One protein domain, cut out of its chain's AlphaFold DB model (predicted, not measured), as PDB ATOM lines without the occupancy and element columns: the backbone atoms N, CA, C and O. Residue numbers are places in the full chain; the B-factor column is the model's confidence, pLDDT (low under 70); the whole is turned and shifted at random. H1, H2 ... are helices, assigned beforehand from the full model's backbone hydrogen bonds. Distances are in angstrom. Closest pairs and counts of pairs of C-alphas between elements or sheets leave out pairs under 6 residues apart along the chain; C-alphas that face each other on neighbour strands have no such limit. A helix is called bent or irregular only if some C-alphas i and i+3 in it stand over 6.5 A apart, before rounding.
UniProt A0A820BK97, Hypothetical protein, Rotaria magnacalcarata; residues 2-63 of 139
ATOM      1  N   LYS A   2     629.212 402.653 408.002       89.06
ATOM      2  CA  LYS A   2     629.905 402.917 409.282       89.06
ATOM      3  C   LYS A   2     629.027 402.731 410.531       89.06
ATOM      4  O   LYS A   2     629.469 402.099 411.481       89.06
ATOM      5  N   SER A   3     627.773 403.191 410.505       88.56
ATOM      6  CA  SER A   3     626.805 402.970 411.596       88.56
ATOM      7  C   SER A   3     626.587 401.483 411.893       88.56
ATOM      8  O   SER A   3     626.681 401.056 413.035       88.56
ATOM      9  N   HIS A   4     626.373 400.679 410.850       90.56
ATOM     10  CA  HIS A   4     626.211 399.232 410.968       90.56
ATOM     11  C   HIS A   4     627.455 398.559 411.563       90.56
ATOM     12  O   HIS A   4     627.334 397.708 412.436       90.56
ATOM     13  N   ALA A   5     628.652 398.956 411.127       88.69
ATOM     14  CA  ALA A   5     629.897 398.432 411.682       88.69
ATOM     15  C   ALA A   5     630.070 398.775 413.169       88.69
ATOM     16  O   ALA A   5     630.483 397.918 413.943       88.69
ATOM     17  N   PHE A   6     629.706 399.996 413.567       88.31
ATOM     18  CA  PHE A   6     629.737 400.426 414.964       88.31
ATOM     19  C   PHE A   6     628.759 399.631 415.836       88.31
ATOM     20  O   PHE A   6     629.143 399.130 416.891       88.31
ATOM     21  N   VAL A   7     627.508 399.477 415.392       87.94
ATOM     22  CA  VAL A   7     626.490 398.721 416.138       87.94
ATOM     23  C   VAL A   7     626.887 397.252 416.251       87.94
ATOM     24  O   VAL A   7     626.794 396.681 417.330       87.94
ATOM     25  N   ARG A   8     627.376 396.650 415.161       89.00
ATOM     26  CA  ARG A   8     627.779 395.239 415.149       89.00
ATOM     27  C   ARG A   8     628.921 394.948 416.122       89.00
ATOM     28  O   ARG A   8     628.903 393.896 416.745       89.00
ATOM     29  N   GLU A   9     629.892 395.850 416.238       87.12
ATOM     30  CA  GLU A   9     631.034 395.666 417.143       87.12
ATOM     31  C   GLU A   9     630.642 395.880 418.614       87.12
ATOM     32  O   GLU A   9     631.072 395.133 419.486       87.12
ATOM     33  N   ASN A  10     629.776 396.860 418.903       85.44
ATOM     34  CA  ASN A  10     629.409 397.204 420.282       85.44
ATOM     35  C   ASN A  10     628.249 396.371 420.855       85.44
ATOM     36  O   ASN A  10     628.173 396.189 422.068       85.44
ATOM     37  N   ALA A  11     627.357 395.831 420.016       85.12
ATOM     38  CA  ALA A  11     626.224 395.015 420.457       85.12
ATOM     39  C   ALA A  11     626.619 393.797 421.325       85.12
ATOM     40  O   ALA A  11     626.051 393.652 422.410       85.12
ATOM     41  N   PRO A  12     627.579 392.931 420.933       83.69
ATOM     42  CA  PRO A  12     627.986 391.808 421.778       83.69
ATOM     43  C   PRO A  12     628.684 392.266 423.066       83.69
ATOM     44  O   PRO A  12     628.466 391.664 424.117       83.69
ATOM     45  N   ASN A  13     629.461 393.355 423.016       82.06
ATOM     46  CA  ASN A  13     630.150 393.906 424.186       82.06
ATOM     47  C   ASN A  13     629.158 394.430 425.236       82.06
ATOM     48  O   ASN A  13     629.326 394.161 426.424       82.06
ATOM     49  N   ALA A  14     628.079 395.092 424.807       80.62
ATOM     50  CA  ALA A  14     627.018 395.550 425.702       80.62
ATOM     51  C   ALA A  14     626.270 394.384 426.378       80.62
ATOM     52  O   ALA A  14     625.967 394.442 427.571       80.62
ATOM     53  N   ILE A  15     626.012 393.295 425.642       83.06
ATOM     54  CA  ILE A  15     625.349 392.096 426.183       83.06
ATOM     55  C   ILE A  15     626.257 391.376 427.191       83.06
ATOM     56  O   ILE A  15     625.798 390.974 428.264       83.06
ATOM     57  N   LEU A  16     627.547 391.226 426.872       82.50
ATOM     58  CA  LEU A  16     628.530 390.611 427.768       82.50
ATOM     59  C   LEU A  16     628.671 391.415 429.068       82.50
ATOM     60  O   LEU A  16     628.692 390.827 430.148       82.50
ATOM     61  N   TYR A  17     628.698 392.746 428.966       77.25
ATOM     62  CA  TYR A  17     628.738 393.642 430.117       77.25
ATOM     63  C   TYR A  17     627.527 393.444 431.035       77.25
ATOM     64  O   TYR A  17     627.696 393.228 432.235       77.25
ATOM     65  N   GLY A  18     626.312 393.424 430.472       79.50
ATOM     66  CA  GLY A  18     625.092 393.162 431.242       79.50
ATOM     67  C   GLY A  18     625.126 391.811 431.969       79.50
ATOM     68  O   GLY A  18     624.717 391.717 433.128       79.50
ATOM     69  N   LYS A  19     625.690 390.774 431.333       82.31
ATOM     70  CA  LYS A  19     625.873 389.450 431.948       82.31
ATOM     71  C   LYS A  19     626.873 389.480 433.108       82.31
ATOM     72  O   LYS A  19     626.557 388.960 434.176       82.31
ATOM     73  N   ILE A  20     628.042 390.098 432.924       79.00
ATOM     74  CA  ILE A  20     629.081 390.210 433.964       79.00
ATOM     75  C   ILE A  20     628.564 391.010 435.161       79.00
ATOM     76  O   ILE A  20     628.736 390.577 436.294       79.00
ATOM     77  N   TYR A  21     627.880 392.128 434.919       74.69
ATOM     78  CA  TYR A  21     627.298 392.952 435.976       74.69
ATOM     79  C   TYR A  21     626.251 392.180 436.794       74.69
ATOM     80  O   TYR A  21     626.315 392.158 438.018       74.69
ATOM     81  N   SER A  22     625.353 391.436 436.132       75.00
ATOM     82  CA  SER A  22     624.379 390.577 436.829       75.00
ATOM     83  C   SER A  22     625.026 389.456 437.654       75.00
ATOM     84  O   SER A  22     624.453 388.991 438.639       75.00
ATOM     85  N   GLN A  23     626.215 389.008 437.246       79.44
ATOM     86  CA  GLN A  23     626.970 387.971 437.938       79.44
ATOM     87  C   GLN A  23     627.755 388.538 439.126       79.44
ATOM     88  O   GLN A  23     627.789 387.887 440.161       79.44
ATOM     89  N   GLN A  24     628.320 389.741 438.997       71.50
ATOM     90  CA  GLN A  24     628.945 390.491 440.093       71.50
ATOM     91  C   GLN A  24     627.920 390.795 441.194       71.50
ATOM     92  O   GLN A  24     628.156 390.424 442.334       71.50
ATOM     93  N   ILE A  25     626.737 391.316 440.838       71.12
ATOM     94  CA  ILE A  25     625.646 391.573 441.797       71.12
ATOM     95  C   ILE A  25     625.258 390.299 442.556       71.12
ATOM     96  O   ILE A  25     625.190 390.304 443.776       71.12
ATOM     97  N   LYS A  26     625.076 389.170 441.857       69.12
ATOM     98  CA  LYS A  26     624.757 387.889 442.513       69.12
ATOM     99  C   LYS A  26     625.850 387.385 443.458       69.12
ATOM    100  O   LYS A  26     625.535 386.616 444.358       69.12
ATOM    101  N   VAL A  27     627.116 387.713 443.205       64.00
ATOM    102  CA  VAL A  27     628.242 387.336 444.074       64.00
ATOM    103  C   VAL A  27     628.310 388.275 445.275       64.00
ATOM    104  O   VAL A  27     628.486 387.791 446.386       64.00
ATOM    105  N   GLU A  28     628.070 389.569 445.073       61.75
ATOM    106  CA  GLU A  28     627.981 390.578 446.131       61.75
ATOM    107  C   GLU A  28     626.814 390.276 447.090       61.75
ATOM    108  O   GLU A  28     627.031 390.198 448.292       61.75
ATOM    109  N   ASP A  29     625.627 389.917 446.579       60.25
ATOM    110  CA  ASP A  29     624.475 389.455 447.379       60.25
ATOM    111  C   ASP A  29     624.771 388.182 448.207       60.25
ATOM    112  O   ASP A  29     624.117 387.911 449.219       60.25
ATOM    113  N   VAL A  30     625.720 387.348 447.758       62.69
ATOM    114  CA  VAL A  30     626.145 386.121 448.456       62.69
ATOM    115  C   VAL A  30     627.268 386.411 449.457       62.69
ATOM    116  O   VAL A  30     627.280 385.804 450.527       62.69
ATOM    117  N   GLU A  31     628.178 387.341 449.160       56.03
ATOM    118  CA  GLU A  31     629.240 387.788 450.073       56.03
ATOM    119  C   GLU A  31     628.716 388.668 451.217       56.03
ATOM    120  O   GLU A  31     629.216 388.548 452.339       56.03
ATOM    121  N   ASP A  32     627.689 389.485 450.977       53.88
ATOM    122  CA  ASP A  32     627.055 390.342 451.991       53.88
ATOM    123  C   ASP A  32     626.295 389.511 453.044       53.88
ATOM    124  O   ASP A  32     626.184 389.884 454.209       53.88
ATOM    125  N   LYS A  33     625.871 388.288 452.686       54.94
ATOM    126  CA  LYS A  33     625.359 387.307 453.662       54.94
ATOM    127  C   LYS A  33     626.442 386.652 454.526       54.94
ATOM    128  O   LYS A  33     626.086 385.942 455.468       54.94
ATOM    129  N   VAL A  34     627.728 386.834 454.212       59.75
ATOM    130  CA  VAL A  34     628.848 386.136 454.870       59.75
ATOM    131  C   VAL A  34     629.728 387.071 455.709       59.75
ATOM    132  O   VAL A  34     630.313 386.596 456.678       59.75
ATOM    133  N   ASN A  35     629.813 388.376 455.417       50.50
ATOM    134  CA  ASN A  35     630.734 389.287 456.112       50.50
ATOM    135  C   ASN A  35     630.077 390.616 456.535       50.50
ATOM    136  O   ASN A  35     630.096 391.584 455.783       50.50
ATOM    137  N   ASP A  36     629.599 390.686 457.779       50.50
ATOM    138  CA  ASP A  36     629.250 391.938 458.467       50.50
ATOM    139  C   ASP A  36     630.528 392.585 459.036       50.50
ATOM    140  O   ASP A  36     630.960 392.280 460.148       50.50
ATOM    141  N   SER A  37     631.223 393.395 458.233       40.88
ATOM    142  CA  SER A  37     632.266 394.340 458.679       40.88
ATOM    143  C   SER A  37     632.580 395.364 457.574       40.88
ATOM    144  O   SER A  37     632.557 395.008 456.394       40.88
ATOM    145  N   PRO A  38     632.887 396.630 457.923       49.03
ATOM    146  CA  PRO A  38     632.880 397.745 456.979       49.03
ATOM    147  C   PRO A  38     634.080 397.667 456.026       49.03
ATOM    148  O   PRO A  38     635.228 397.654 456.470       49.03
ATOM    149  N   LYS A  39     633.819 397.614 454.715       40.19
ATOM    150  CA  LYS A  39     634.858 397.578 453.679       40.19
ATOM    151  C   LYS A  39     635.113 398.982 453.130       40.19
ATOM    152  O   LYS A  39     634.212 399.633 452.608       40.19
ATOM    153  N   GLU A  40     636.360 399.417 453.290       34.59
ATOM    154  CA  GLU A  40     636.967 400.612 452.703       34.59
ATOM    155  C   GLU A  40     636.710 400.719 451.192       34.59
ATOM    156  O   GLU A  40     636.739 399.715 450.474       34.59
ATOM    157  N   GLU A  41     636.551 401.960 450.717       42.28
ATOM    158  CA  GLU A  41     636.580 402.373 449.307       42.28
ATOM    159  C   GLU A  41     637.929 402.013 448.658       42.28
ATOM    160  O   GLU A  41     638.794 402.850 448.392       42.28
ATOM    161  N   THR A  42     638.133 400.733 448.368       38.12
ATOM    162  CA  THR A  42     639.115 400.334 447.372       38.12
ATOM    163  C   THR A  42     638.520 400.712 446.030       38.12
ATOM    164  O   THR A  42     637.453 400.218 445.677       38.12
ATOM    165  N   ASN A  43     639.206 401.595 445.300       44.19
ATOM    166  CA  ASN A  43     638.982 401.915 443.890       44.19
ATOM    167  C   ASN A  43     638.993 400.625 443.047       44.19
ATOM    168  O   ASN A  43     639.983 400.270 442.405       44.19
ATOM    169  N   GLY A  44     637.897 399.877 443.114       38.50
ATOM    170  CA  GLY A  44     637.679 398.624 442.429       38.50
ATOM    171  C   GLY A  44     637.430 398.932 440.972       38.50
ATOM    172  O   GLY A  44     636.404 399.513 440.635       38.50
ATOM    173  N   ILE A  45     638.421 398.596 440.144       48.31
ATOM    174  CA  ILE A  45     638.325 398.173 438.740       48.31
ATOM    175  C   ILE A  45     636.928 398.444 438.172       48.31
ATOM    176  O   ILE A  45     636.101 397.540 438.094       48.31
ATOM    177  N   ILE A  46     636.643 399.696 437.802       49.19
ATOM    178  CA  ILE A  46     635.418 399.997 437.067       49.19
ATOM    179  C   ILE A  46     635.563 399.220 435.756       49.19
ATOM    180  O   ILE A  46     636.486 399.523 434.987       49.19
ATOM    181  N   PRO A  47     634.737 398.190 435.491       50.56
ATOM    182  CA  PRO A  47     634.799 397.505 434.217       50.56
ATOM    183  C   PRO A  47     634.480 398.564 433.169       50.56
ATOM    184  O   PRO A  47     633.443 399.224 433.262       50.56
ATOM    185  N   HIS A  48     635.424 398.765 432.245       58.06
ATOM    186  CA  HIS A  48     635.333 399.688 431.118       58.06
ATOM    187  C   HIS A  48     633.875 399.854 430.681       58.06
ATOM    188  O   HIS A  48     633.206 398.873 430.351       58.06
ATOM    189  N   THR A  49     633.375 401.087 430.741       60.62
ATOM    190  CA  THR A  49     632.008 401.434 430.347       60.62
ATOM    191  C   THR A  49     631.652 400.779 429.007       60.62
ATOM    192  O   THR A  49     632.460 400.847 428.079       60.62
ATOM    193  N   PRO A  50     630.450 400.189 428.861       64.94
ATOM    194  CA  PRO A  50     630.053 399.459 427.650       64.94
ATOM    195  C   PRO A  50     629.930 400.368 426.420       64.94
ATOM    196  O   PRO A  50     629.834 399.890 425.293       64.94
ATOM    197  N   CYS A  51     629.913 401.682 426.646       66.88
ATOM    198  CA  CYS A  51     629.863 402.693 425.612       66.88
ATOM    199  C   CYS A  51     631.280 403.200 425.317       66.88
ATOM    200  O   CYS A  51     631.949 403.692 426.233       66.88
ATOM    201  N   PRO A  52     631.730 403.140 424.055       75.00
ATOM    202  CA  PRO A  52     632.990 403.748 423.674       75.00
ATOM    203  C   PRO A  52     632.926 405.271 423.811       75.00
ATOM    204  O   PRO A  52     631.887 405.902 423.612       75.00
ATOM    205  N   GLU A  53     634.070 405.874 424.118       82.44
ATOM    206  CA  GLU A  53     634.218 407.324 424.191       82.44
ATOM    207  C   GLU A  53     633.873 407.970 422.835       82.44
ATOM    208  O   GLU A  53     634.348 407.538 421.779       82.44
ATOM    209  N   PHE A  54     633.090 409.054 422.849       85.62
ATOM    210  CA  PHE A  54     632.662 409.753 421.629       85.62
ATOM    211  C   PHE A  54     633.843 410.197 420.744       85.62
ATOM    212  O   PHE A  54     633.760 410.159 419.517       85.62
ATOM    213  N   SER A  55     634.983 410.527 421.362       88.19
ATOM    214  CA  SER A  55     636.240 410.849 420.675       88.19
ATOM    215  C   SER A  55     636.705 409.730 419.724       88.19
ATOM    216  O   SER A  55     637.138 409.993 418.597       88.19
ATOM    217  N   LYS A  56     636.552 408.457 420.119       87.69
ATOM    218  CA  LYS A  56     636.923 407.286 419.299       87.69
ATOM    219  C   LYS A  56     635.973 407.093 418.124       87.69
ATOM    220  O   LYS A  56     636.416 406.796 417.014       87.69
ATOM    221  N   PHE A  57     634.681 407.316 418.352       88.44
ATOM    222  CA  PHE A  57     633.675 407.273 417.296       88.44
ATOM    223  C   PHE A  57     633.919 408.358 416.239       88.44
ATOM    224  O   PHE A  57     633.891 408.074 415.038       88.44
ATOM    225  N   LEU A  58     634.239 409.578 416.677       90.56
ATOM    226  CA  LEU A  58     634.556 410.686 415.780       90.56
ATOM    227  C   LEU A  58     635.811 410.378 414.949       90.56
ATOM    228  O   LEU A  58     635.809 410.580 413.737       90.56
ATOM    229  N   TYR A  59     636.840 409.780 415.556       91.69
ATOM    230  CA  TYR A  59     638.021 409.311 414.823       91.69
ATOM    231  C   TYR A  59     637.683 408.238 413.768       91.69
ATOM    232  O   TYR A  59     638.145 408.325 412.630       91.69
ATOM    233  N   PHE A  60     636.840 407.256 414.099       92.12
ATOM    234  CA  PHE A  60     636.390 406.221 413.156       92.12
ATOM    235  C   PHE A  60     635.620 406.791 411.952       92.12
ATOM    236  O   PHE A  60     635.702 406.247 410.842       92.12
ATOM    237  N   LEU A  61     634.890 407.895 412.137       91.38
ATOM    238  CA  LEU A  61     634.145 408.531 411.053       91.38
ATOM    239  C   LEU A  61     635.078 409.005 409.932       91.38
ATOM    240  O   LEU A  61     634.794 408.749 408.760       91.38
ATOM    241  N   PHE A  62     636.212 409.602 410.301       90.88
ATOM    242  CA  PHE A  62     637.217 410.112 409.363       90.88
ATOM    243  C   PHE A  62     638.279 409.079 408.968       90.88
ATOM    244  O   PHE A  62     638.945 409.247 407.948       90.88
ATOM    245  N   ALA A  63     638.441 408.001 409.737       91.56
ATOM    246  CA  ALA A  63     639.368 406.935 409.386       91.56
ATOM    247  C   ALA A  63     638.961 406.264 408.054       91.56
ATOM    248  O   ALA A  63     637.771 405.990 407.833       91.56
TER     249      ALA A  63
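This is residues 2 to 63 of the 139 residues of the protein "Hypothetical protein" of Rotaria magnacalcarata (UniProt A0A820BK97). One long helix, H1, bent near its beginning, makes one side of a long, narrow, open loop; the chain turns round beyond its far end and comes back as a long link without a named element to a short helix, H2, which lies near the beginning of H1. The two helices hardly meet, and residues 22 to 46, the far part of the loop, stand free. The printed part has 62 residues with two named helices, H1 then H2, and no named strand: the class is all helix. It is extended, with a radius of gyration of the C-alphas of 17.1 A and spans of 53 by 21 by 9 A.

Start with the longest helix, H1, residues 2 to 31, assigned as one helix by its hydrogen bonds but bent: C-alphas 9 and 12 are 6.8 A apart. Find C-alpha 2 at (629.905, 402.917, 409.282); from there the arm H1a runs over residues 2 to 9. The arm H1b, residues 12 to 31, begins at (627.986, 391.808, 421.778) and measures 28.6 A. Then look for H2, residues 54 to 62, 13.1 A long, which ends with C-alpha 62 at (637.217, 410.112, 409.363).

At the bend, H1a and H1b stand at a shallow tilt of 34.6 degrees, only just short of steep. Look next at Lys 2 and Leu 61: their C-alphas, the closest of H1a and H2, are 7.3 A apart. H1a and H2 are close but not clearly touching, with 1 pair of C-alphas within 8 A. They run opposite ways at a steep tilt of 51 degrees. H1b and H2 are apart. In H1a and H1b every O i to N i+4 pair is within hydrogen-bond range; in H2, 4 of 5 are.

The C-alphas of Asp 36 and Phe 62, the two farthest apart, are 53.0 A from each other, while those of Lys 2 and Ala 63, the first and last printed, are 10.3 A apart. The link from H1 to H2, residues 32 to 53, is long. The printed part has no cut. In the B-factor column, residues 26 to 51 of this model have a pLDDT under 70; the mean of the printed part is 71.1.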